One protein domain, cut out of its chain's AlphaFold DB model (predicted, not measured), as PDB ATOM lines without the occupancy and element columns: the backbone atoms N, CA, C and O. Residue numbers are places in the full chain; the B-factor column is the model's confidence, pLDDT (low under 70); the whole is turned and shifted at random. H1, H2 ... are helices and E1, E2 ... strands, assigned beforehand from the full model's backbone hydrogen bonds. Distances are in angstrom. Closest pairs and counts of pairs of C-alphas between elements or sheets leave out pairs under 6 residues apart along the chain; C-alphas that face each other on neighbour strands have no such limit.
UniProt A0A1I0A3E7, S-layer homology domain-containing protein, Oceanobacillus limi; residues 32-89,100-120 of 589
ATOM      1  N   LYS A  32     187.543 174.075 140.609       91.75
ATOM      2  CA  LYS A  32     186.254 174.711 140.917       91.75
ATOM      3  C   LYS A  32     186.470 175.918 141.847       91.75
ATOM      4  O   LYS A  32     187.273 175.824 142.780       91.75
ATOM      5  N   PRO A  33     185.767 177.045 141.632       97.00
ATOM      6  CA  PRO A  33     186.024 178.275 142.372       97.00
ATOM      7  C   PRO A  33     185.727 178.130 143.868       97.00
ATOM      8  O   PRO A  33     184.844 177.378 144.285       97.00
ATOM      9  N   THR A  34     186.453 178.895 144.683       98.50
ATOM     10  CA  THR A  34     186.168 179.062 146.113       98.50
ATOM     11  C   THR A  34     185.928 180.533 146.418       98.50
ATOM     12  O   THR A  34     186.821 181.360 146.247       98.50
ATOM     13  N   TYR A  35     184.742 180.855 146.926       98.62
ATOM     14  CA  TYR A  35     184.374 182.196 147.370       98.62
ATOM     15  C   TYR A  35     184.330 182.251 148.892       98.62
ATOM     16  O   TYR A  35     183.798 181.349 149.532       98.62
ATOM     17  N   THR A  36     184.867 183.316 149.486       98.75
ATOM     18  CA  THR A  36     184.842 183.532 150.940       98.75
ATOM     19  C   THR A  36     184.136 184.840 151.262       98.75
ATOM     20  O   THR A  36     184.502 185.885 150.730       98.75
ATOM     21  N   ILE A  37     183.147 184.795 152.157       98.81
ATOM     22  CA  ILE A  37     182.340 185.955 152.548       98.81
ATOM     23  C   ILE A  37     182.286 186.139 154.066       98.81
ATOM     24  O   ILE A  37     182.306 185.180 154.832       98.81
ATOM     25  N   THR A  38     182.148 187.390 154.496       98.81
ATOM     26  CA  THR A  38     181.797 187.818 155.864       98.81
ATOM     27  C   THR A  38     180.403 188.462 155.836       98.81
ATOM     28  O   THR A  38     179.919 188.777 154.745       98.81
ATOM     29  N   PRO A  39     179.749 188.744 156.978       98.56
ATOM     30  CA  PRO A  39     178.485 189.493 156.977       98.56
ATOM     31  C   PRO A  39     178.566 190.891 156.331       98.56
ATOM     32  O   PRO A  39     177.545 191.450 155.935       98.56
ATOM     33  N   ASN A  40     179.775 191.454 156.209       98.00
ATOM     34  CA  ASN A  40     180.028 192.774 155.622       98.00
ATOM     35  C   ASN A  40     180.535 192.708 154.171       98.00
ATOM     36  O   ASN A  40     180.815 193.745 153.573       98.00
ATOM     37  N   SER A  41     180.682 191.509 153.600       98.19
ATOM     38  CA  SER A  41     181.066 191.357 152.198       98.19
ATOM     39  C   SER A  41     180.007 191.954 151.271       98.19
ATOM     40  O   SER A  41     178.811 191.945 151.568       98.19
ATOM     41  N   LYS A  42     180.453 192.441 150.112       96.94
ATOM     42  CA  LYS A  42     179.558 192.827 149.016       96.94
ATOM     43  C   LYS A  42     179.025 191.577 148.309       96.94
ATOM     44  O   LYS A  42     179.655 190.515 148.345       96.94
ATOM     45  N   THR A  43     177.874 191.721 147.661       97.94
ATOM     46  CA  THR A  43     177.361 190.728 146.711       97.94
ATOM     47  C   THR A  43     178.364 190.518 145.577       97.94
ATOM     48  O   THR A  43     179.176 191.402 145.282       97.94
ATOM     49  N   TYR A  44     178.321 189.348 144.944       97.62
ATOM     50  CA  TYR A  44     179.186 189.038 143.812       97.62
ATOM     51  C   TYR A  44     179.005 190.083 142.698       97.62
ATOM     52  O   TYR A  44     177.881 190.332 142.262       97.62
ATOM     53  N   ASN A  45     180.097 190.749 142.311       95.00
ATOM     54  CA  ASN A  45     180.136 191.858 141.345       95.00
ATOM     55  C   ASN A  45     179.117 192.994 141.583       95.00
ATOM     56  O   ASN A  45     178.769 193.722 140.659       95.00
ATOM     57  N   GLY A  46     178.642 193.180 142.820       90.81
ATOM     58  CA  GLY A  46     177.622 194.188 143.128       90.81
ATOM     59  C   GLY A  46     176.210 193.820 142.658       90.81
ATOM     60  O   GLY A  46     175.309 194.656 142.714       90.81
ATOM     61  N   ASN A  47     175.967 192.572 142.242       89.56
ATOM     62  CA  ASN A  47     174.635 192.123 141.841       89.56
ATOM     63  C   ASN A  47     173.612 192.359 142.967       89.56
ATOM     64  O   ASN A  47     173.930 192.253 144.151       89.56
ATOM     65  N   PHE A  48     172.373 192.690 142.599       95.38
ATOM     66  CA  PHE A  48     171.246 192.981 143.501       95.38
ATOM     67  C   PHE A  48     171.322 194.246 144.364       95.38
ATOM     68  O   PHE A  48     170.293 194.613 144.922       95.38
ATOM     69  N   THR A  49     172.453 194.951 144.484       93.56
ATOM     70  CA  THR A  49     172.533 196.111 145.401       93.56
ATOM     71  C   THR A  49     171.626 197.268 144.994       93.56
ATOM     72  O   THR A  49     171.231 198.060 145.839       93.56
ATOM     73  N   ASN A  50     171.275 197.347 143.708       95.62
ATOM     74  CA  ASN A  50     170.383 198.373 143.167       95.62
ATOM     75  C   ASN A  50     168.900 197.976 143.240       95.62
ATOM     76  O   ASN A  50     168.041 198.733 142.798       95.62
ATOM     77  N   TYR A  51     168.576 196.778 143.741       97.19
ATOM     78  CA  TYR A  51     167.184 196.362 143.872       97.19
ATOM     79  C   TYR A  51     166.523 197.166 144.992       97.19
ATOM     80  O   TYR A  51     167.075 197.282 146.082       97.19
ATOM     81  N   SER A  52     165.293 197.632 144.774       97.00
ATOM     82  CA  SER A  52     164.493 198.313 145.808       97.00
ATOM     83  C   SER A  52     164.220 197.438 147.037       97.00
ATOM     84  O   SER A  52     163.841 197.927 148.097       97.00
ATOM     85  N   THR A  53     164.396 196.126 146.898       97.88
ATOM     86  CA  THR A  53     164.239 195.124 147.950       97.88
ATOM     87  C   THR A  53     165.541 194.835 148.697       97.88
ATOM     88  O   THR A  53     165.505 194.074 149.663       97.88
ATOM     89  N   TYR A  54     166.683 195.401 148.285       97.94
ATOM     90  CA  TYR A  54     167.963 195.289 148.985       97.94
ATOM     91  C   TYR A  54     168.007 196.288 150.147       97.94
ATOM     92  O   TYR A  54     168.159 197.491 149.960       97.94
ATOM     93  N   ASN A  55     167.856 195.787 151.373       97.69
ATOM     94  CA  ASN A  55     167.790 196.596 152.589       97.69
ATOM     95  C   ASN A  55     168.515 195.900 153.756       97.69
ATOM     96  O   ASN A  55     169.083 194.816 153.610       97.69
ATOM     97  N   SER A  56     168.495 196.504 154.945       97.00
ATOM     98  CA  SER A  56     169.185 195.973 156.130       97.00
ATOM     99  C   SER A  56     168.733 194.566 156.555       97.00
ATOM    100  O   SER A  56     169.530 193.847 157.160       97.00
ATOM    101  N   LYS A  57     167.503 194.150 156.218       97.75
ATOM    102  CA  LYS A  57     166.941 192.826 156.534       97.75
ATOM    103  C   LYS A  57     167.263 191.779 155.463       97.75
ATOM    104  O   LYS A  57     167.518 190.628 155.805       97.75
ATOM    105  N   THR A  58     167.300 192.161 154.186       98.44
ATOM    106  CA  THR A  58     167.526 191.245 153.046       98.44
ATOM    107  C   THR A  58     168.972 191.205 152.553       98.44
ATOM    108  O   THR A  58     169.312 190.336 151.749       98.44
ATOM    109  N   LYS A  59     169.856 192.093 153.033       98.06
ATOM    110  CA  LYS A  59     171.247 192.185 152.551       98.06
ATOM    111  C   LYS A  59     172.003 190.854 152.587       98.06
ATOM    112  O   LYS A  59     172.712 190.544 151.638       98.06
ATOM    113  N   HIS A  60     171.834 190.042 153.638       98.69
ATOM    114  CA  HIS A  60     172.525 188.750 153.752       98.69
ATOM    115  C   HIS A  60     171.892 187.673 152.863       98.69
ATOM    116  O   HIS A  60     172.608 186.814 152.353       98.69
ATOM    117  N   TYR A  61     170.574 187.740 152.638       98.69
ATOM    118  CA  TYR A  61     169.904 186.902 151.646       98.69
ATOM    119  C   TYR A  61     170.485 187.164 150.250       98.69
ATOM    120  O   TYR A  61     170.953 186.229 149.608       98.69
ATOM    121  N   TYR A  62     170.547 188.428 149.820       98.69
ATOM    122  CA  TYR A  62     171.132 188.783 148.522       98.69
ATOM    123  C   TYR A  62     172.629 188.500 148.439       98.69
ATOM    124  O   TYR A  62     173.096 188.043 147.396       98.69
ATOM    125  N   LEU A  63     173.373 188.718 149.530       98.81
ATOM    126  CA  LEU A  63     174.787 188.363 149.626       98.81
ATOM    127  C   LEU A  63     174.989 186.892 149.271       98.81
ATOM    128  O   LEU A  63     175.652 186.597 148.283       98.81
ATOM    129  N   ILE A  64     174.383 185.978 150.027       98.88
ATOM    130  CA  ILE A  64     174.602 184.542 149.833       98.88
ATOM    131  C   ILE A  64     174.027 184.086 148.487       98.88
ATOM    132  O   ILE A  64     174.699 183.366 147.751       98.88
ATOM    133  N   ARG A  65     172.833 184.569 148.119       98.56
ATOM    134  CA  ARG A  65     172.200 184.268 146.830       98.56
ATOM    135  C   ARG A  65     173.106 184.602 145.646       98.56
ATOM    136  O   ARG A  65     173.225 183.777 144.752       98.56
ATOM    137  N   SER A  66     173.763 185.766 145.648       98.75
ATOM    138  CA  SER A  66     174.633 186.180 144.535       98.75
ATOM    139  C   SER A  66     175.784 185.211 144.274       98.75
ATOM    140  O   SER A  66     176.110 184.951 143.122       98.75
ATOM    141  N   TYR A  67     176.353 184.617 145.326       98.75
ATOM    142  CA  TYR A  67     177.404 183.614 145.172       98.75
ATOM    143  C   TYR A  67     176.854 182.233 144.804       98.75
ATOM    144  O   TYR A  67     177.537 181.494 144.110       98.75
ATOM    145  N   LEU A  68     175.638 181.872 145.231       98.81
ATOM    146  CA  LEU A  68     175.006 180.614 144.812       98.81
ATOM    147  C   LEU A  68     174.620 180.629 143.327       98.81
ATOM    148  O   LEU A  68     174.841 179.634 142.647       98.81
ATOM    149  N   GLU A  69     174.120 181.756 142.813       98.56
ATOM    150  CA  GLU A  69     173.880 181.937 141.373       98.56
ATOM    151  C   GLU A  69     175.202 181.886 140.585       98.56
ATOM    152  O   GLU A  69     175.301 181.157 139.604       98.56
ATOM    153  N   GLN A  70     176.270 182.526 141.077       98.31
ATOM    154  CA  GLN A  70     177.593 182.411 140.449       98.31
ATOM    155  C   GLN A  70     178.149 180.976 140.464       98.31
ATOM    156  O   GLN A  70     178.847 180.540 139.542       98.31
ATOM    157  N   LEU A  71     177.893 180.232 141.538       98.62
ATOM    158  CA  LEU A  71     178.301 178.834 141.636       98.62
ATOM    159  C   LEU A  71     177.515 177.945 140.670       98.62
ATOM    160  O   LEU A  71     178.082 176.982 140.166       98.62
ATOM    161  N   GLU A  72     176.265 178.282 140.347       98.25
ATOM    162  CA  GLU A  72     175.539 177.631 139.255       98.25
ATOM    163  C   GLU A  72     176.249 177.866 137.912       98.25
ATOM    164  O   GLU A  72     176.582 176.905 137.220       98.25
ATOM    165  N   GLU A  73     176.565 179.125 137.583       97.12
ATOM    166  CA  GLU A  73     177.215 179.506 136.316       97.12
ATOM    167  C   GLU A  73     178.592 178.852 136.120       97.12
ATOM    168  O   GLU A  73     178.995 178.534 135.002       97.12
ATOM    169  N   THR A  74     179.316 178.608 137.212       96.31
ATOM    170  CA  THR A  74     180.640 177.955 137.204       96.31
ATOM    171  C   THR A  74     180.565 176.425 137.333       96.31
ATOM    172  O   THR A  74     181.584 175.718 137.348       96.31
ATOM    173  N   GLY A  75     179.347 175.879 137.389       96.62
ATOM    174  CA  GLY A  75     179.068 174.450 137.486       96.62
ATOM    175  C   GLY A  75     179.485 173.828 138.822       96.62
ATOM    176  O   GLY A  75     179.874 172.656 138.843       96.62
ATOM    177  N   GLY A  76     179.495 174.605 139.903       98.12
ATOM    178  CA  GLY A  76     179.839 174.190 141.261       98.12
ATOM    179  C   GLY A  76     181.037 174.925 141.859       98.12
ATOM    180  O   GLY A  76     181.646 175.792 141.241       98.12
ATOM    181  N   GLY A  77     181.408 174.536 143.075       98.62
ATOM    182  CA  GLY A  77     182.513 175.127 143.829       98.62
ATOM    183  C   GLY A  77     182.218 175.230 145.318       98.62
ATOM    184  O   GLY A  77     181.307 174.586 145.839       98.62
ATOM    185  N   THR A  78     183.015 176.025 146.025       98.88
ATOM    186  CA  THR A  78     182.895 176.187 147.478       98.88
ATOM    187  C   THR A  78     182.499 177.610 147.850       98.88
ATOM    188  O   THR A  78     183.140 178.569 147.426       98.88
ATOM    189  N   LEU A  79     181.496 177.755 148.714       98.94
ATOM    190  CA  LEU A  79     181.170 179.004 149.395       98.94
ATOM    191  C   LEU A  79     181.540 178.901 150.879       98.94
ATOM    192  O   LEU A  79     180.963 178.111 151.620       98.94
ATOM    193  N   VAL A  80     182.487 179.716 151.330       98.94
ATOM    194  CA  VAL A  80     182.948 179.781 152.720       98.94
ATOM    195  C   VAL A  80     182.332 180.993 153.412       98.94
ATOM    196  O   VAL A  80     182.623 182.135 153.060       98.94
ATOM    197  N   LEU A  81     181.519 180.756 154.437       98.94
ATOM    198  CA  LEU A  81     181.019 181.794 155.337       98.94
ATOM    199  C   LEU A  81     181.978 181.897 156.521       98.94
ATOM    200  O   LEU A  81     182.246 180.902 157.194       98.94
ATOM    201  N   LYS A  82     182.515 183.090 156.768       98.88
ATOM    202  CA  LYS A  82     183.350 183.399 157.934       98.88
ATOM    203  C   LYS A  82     182.483 183.798 159.126       98.88
ATOM    204  O   LYS A  82     181.326 184.169 158.962       98.88
ATOM    205  N   LYS A  83     183.070 183.734 160.324       98.69
ATOM    206  CA  LYS A  83     182.437 184.085 161.602       98.69
ATOM    207  C   LYS A  83     181.524 185.310 161.495       98.69
ATOM    208  O   LYS A  83     181.919 186.350 160.966       98.69
ATOM    209  N   GLY A  84     180.332 185.194 162.071       98.75
ATOM    210  CA  GLY A  84     179.352 186.272 162.115       98.75
ATOM    211  C   GLY A  84     177.924 185.788 161.910       98.75
ATOM    212  O   GLY A  84     177.670 184.606 161.679       98.75
ATOM    213  N   THR A  85     176.971 186.711 162.027       98.88
ATOM    214  CA  THR A  85     175.542 186.403 161.923       98.88
ATOM    215  C   THR A  85     174.984 186.802 160.563       98.88
ATOM    216  O   THR A  85     175.055 187.962 160.168       98.88
ATOM    217  N   TYR A  86     174.372 185.835 159.885       98.88
ATOM    218  CA  TYR A  86     173.746 185.974 158.578       98.88
ATOM    219  C   TYR A  86     172.241 185.723 158.714       98.88
ATOM    220  O   TYR A  86     171.787 184.589 158.859       98.88
ATOM    221  N   THR A  87     171.450 186.792 158.685       98.62
ATOM    222  CA  THR A  87     169.981 186.709 158.699       98.62
ATOM    223  C   THR A  87     169.428 186.420 157.303       98.62
ATOM    224  O   THR A  87     169.522 187.260 156.413       98.62
ATOM    225  N   VAL A  88     168.822 185.251 157.108       98.62
ATOM    226  CA  VAL A  88     168.289 184.789 155.820       98.62
ATOM    227  C   VAL A  88     166.763 184.895 155.821       98.62
ATOM    228  O   VAL A  88     166.062 184.129 156.488       98.62
ATOM    229  N   THR A  89     166.229 185.873 155.090       98.06
ATOM    230  CA  THR A  89     164.779 186.118 155.007       98.06
ATOM    231  C   THR A  89     164.090 185.196 154.008       98.06
ATOM    232  O   THR A  89     162.975 184.749 154.279       98.06
ATOM    233  N   ILE A 100     178.978 174.355 150.832       98.94
ATOM    234  CA  ILE A 100     178.864 175.503 151.733       98.94
ATOM    235  C   ILE A 100     179.609 175.174 153.030       98.94
ATOM    236  O   ILE A 100     179.256 174.232 153.736       98.94
ATOM    237  N   LYS A 101     180.644 175.950 153.362       98.94
ATOM    238  CA  LYS A 101     181.420 175.810 154.602       98.94
ATOM    239  C   LYS A 101     181.041 176.912 155.585       98.94
ATOM    240  O   LYS A 101     181.332 178.080 155.340       98.94
ATOM    241  N   LEU A 102     180.443 176.539 156.710       98.94
ATOM    242  CA  LEU A 102     180.137 177.437 157.822       98.94
ATOM    243  C   LEU A 102     181.311 177.389 158.802       98.94
ATOM    244  O   LEU A 102     181.453 176.427 159.549       98.94
ATOM    245  N   GLN A 103     182.204 178.375 158.749       98.81
ATOM    246  CA  GLN A 103     183.371 178.415 159.635       98.81
ATOM    247  C   GLN A 103     182.961 178.612 161.104       98.81
ATOM    248  O   GLN A 103     181.825 178.992 161.395       98.81
ATOM    249  N   ASP A 104     183.906 178.399 162.021       98.56
ATOM    250  CA  ASP A 104     183.668 178.591 163.452       98.56
ATOM    251  C   ASP A 104     183.055 179.970 163.762       98.56
ATOM    252  O   ASP A 104     183.486 181.012 163.255       98.56
ATOM    253  N   GLY A 105     181.990 179.959 164.567       98.12
ATOM    254  CA  GLY A 105     181.222 181.136 164.960       98.12
ATOM    255  C   GLY A 105     180.270 181.695 163.894       98.12
ATOM    256  O   GLY A 105     179.743 182.797 164.078       98.12
ATOM    257  N   VAL A 106     180.037 180.994 162.779       98.94
ATOM    258  CA  VAL A 106     178.955 181.338 161.838       98.94
ATOM    259  C   VAL A 106     177.593 181.060 162.466       98.94
ATOM    260  O   VAL A 106     177.331 179.967 162.956       98.94
ATOM    261  N   LYS A 107     176.687 182.036 162.379       98.94
ATOM    262  CA  LYS A 107     175.283 181.888 162.777       98.94
ATOM    263  C   LYS A 107     174.374 182.231 161.606       98.94
ATOM    264  O   LYS A 107     174.185 183.408 161.299       98.94
ATOM    265  N   LEU A 108     173.802 181.225 160.956       98.88
ATOM    266  CA  LEU A 108     172.717 181.416 159.996       98.88
ATOM    267  C   LEU A 108     171.397 181.484 160.757       98.88
ATOM    268  O   LEU A 108     171.086 180.601 161.548       98.88
ATOM    269  N   VAL A 109     170.627 182.543 160.538       98.75
ATOM    270  CA  VAL A 109     169.446 182.849 161.348       98.75
ATOM    271  C   VAL A 109     168.251 183.103 160.442       98.75
ATOM    272  O   VAL A 109     168.323 183.952 159.552       98.75
ATOM    273  N   LYS A 110     167.122 182.429 160.680       98.69
ATOM    274  CA  LYS A 110     165.889 182.681 159.926       98.69
ATOM    275  C   LYS A 110     165.372 184.101 160.182       98.69
ATOM    276  O   LYS A 110     165.054 184.472 161.311       98.69
ATOM    277  N   GLY A 111     165.239 184.892 159.119       98.06
ATOM    278  CA  GLY A 111     164.535 186.176 159.142       98.06
ATOM    279  C   GLY A 111     163.030 185.990 158.942       98.06
ATOM    280  O   GLY A 111     162.619 185.194 158.098       98.06
ATOM    281  N   SER A 112     162.204 186.711 159.699       96.88
ATOM    282  CA  SER A 112     160.731 186.687 159.592       96.88
ATOM    283  C   SER A 112     160.142 187.876 158.832       96.88
ATOM    284  O   SER A 112     158.940 187.911 158.605       96.88
ATOM    285  N   ASP A 113     160.973 188.849 158.464       97.19
ATOM    286  CA  ASP A 113     160.554 190.136 157.922       97.19
ATOM    287  C   ASP A 113     161.558 190.572 156.847       97.19
ATOM    288  O   ASP A 113     162.761 190.640 157.106       97.19
ATOM    289  N   SER A 114     161.061 190.808 155.634       97.00
ATOM    290  CA  SER A 114     161.835 191.210 154.456       97.00
ATOM    291  C   SER A 114     162.044 192.727 154.365       97.00
ATOM    292  O   SER A 114     162.876 193.183 153.585       97.00
ATOM    293  N   GLY A 115     161.312 193.533 155.143       97.50
ATOM    294  CA  GLY A 115     161.381 194.996 155.084       97.50
ATOM    295  C   GLY A 115     160.960 195.577 153.734       97.50
ATOM    296  O   GLY A 115     161.443 196.640 153.355       97.50
ATOM    297  N   THR A 116     160.128 194.860 152.979       97.06
ATOM    298  CA  THR A 116     159.601 195.286 151.681       97.06
ATOM    299  C   THR A 116     158.232 194.663 151.436       97.06
ATOM    300  O   THR A 116     158.002 193.515 151.811       97.06
ATOM    301  N   ASP A 117     157.359 195.387 150.741       96.62
ATOM    302  CA  ASP A 117     156.015 194.912 150.390       96.62
ATOM    303  C   ASP A 117     156.001 194.011 149.142       96.62
ATOM    304  O   ASP A 117     154.977 193.422 148.804       96.62
ATOM    305  N   GLN A 118     157.133 193.871 148.439       97.50
ATOM    306  CA  GLN A 118     157.201 193.074 147.205       97.50
ATOM    307  C   GLN A 118     157.162 191.564 147.453       97.50
ATOM    308  O   GLN A 118     156.762 190.798 146.577       97.50
ATOM    309  N   PHE A 119     157.615 191.115 148.624       96.44
ATOM    310  CA  PHE A 119     157.556 189.713 149.015       96.44
ATOM    311  C   PHE A 119     157.661 189.555 150.527       96.44
ATOM    312  O   PHE A 119     158.362 190.300 151.210       96.44
ATOM    313  N   ASN A 120     157.046 188.492 151.033       97.31
ATOM    314  CA  ASN A 120     157.197 188.064 152.418       97.31
ATOM    315  C   ASN A 120     158.482 187.247 152.619       97.31
ATOM    316  O   ASN A 120     159.030 186.663 151.676       97.31
TER     317      ASN A 120
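This is residues 32 to 89 and 100 to 120 of the 589 residues of the protein "S-layer homology domain-containing protein" of Oceanobacillus limi (UniProt A0A1I0A3E7). One helix, H1, sits in the corner between two small parallel sheets, E1 E2 E4 along it and E3 E5 near its first residues. There are 79 printed residues, under half in named elements, in the order E1 H1 E2 E3 E4 E5. The class is mixed, and the whole is compact, with a radius of gyration of the C-alphas of 12.5 A and spans of 37 by 28 by 18 A.

Find C-alpha 34 at (186.168, 179.062, 146.113), where E1, residues 34 to 37, begins. Look for its sheet partners E2, 77 to 81, and E4, 100 to 102. H1, 59 to 73, runs 21.4 A. E3 is 84 to 88; E5, 106 to 110, ends at (165.889, 182.681, 159.926).

Inner strand E2 is parallel to E1, N 35 and O 78 being 2.8 A apart, and to E4, N 81 and O 101 being 2.8 A apart, both within hydrogen-bond range. H1 is on this sheet, two layers, at a height of 10.0 A. E1, H1, E2 form a strand-helix-strand unit, parallel neighbours joined through a helix, with a right-handed crossover. H1 has 10 of 11 O i to N i+4 pairs within range. Parallel E3 and E5 have N 86 and O 107 at 2.8 A. The closest C-alphas of H1 and E3, Tyr 61 and Val 88, are 4.9 A apart.

The farthest C-alphas, Lys 32 and Asp 117, are 37.6 A apart. Residues 90 to 99 are cut out, leaving 17.9 A between C-alphas 89 and 100. The link E1 to H1 is long. No printed residue is under 70 in pLDDT.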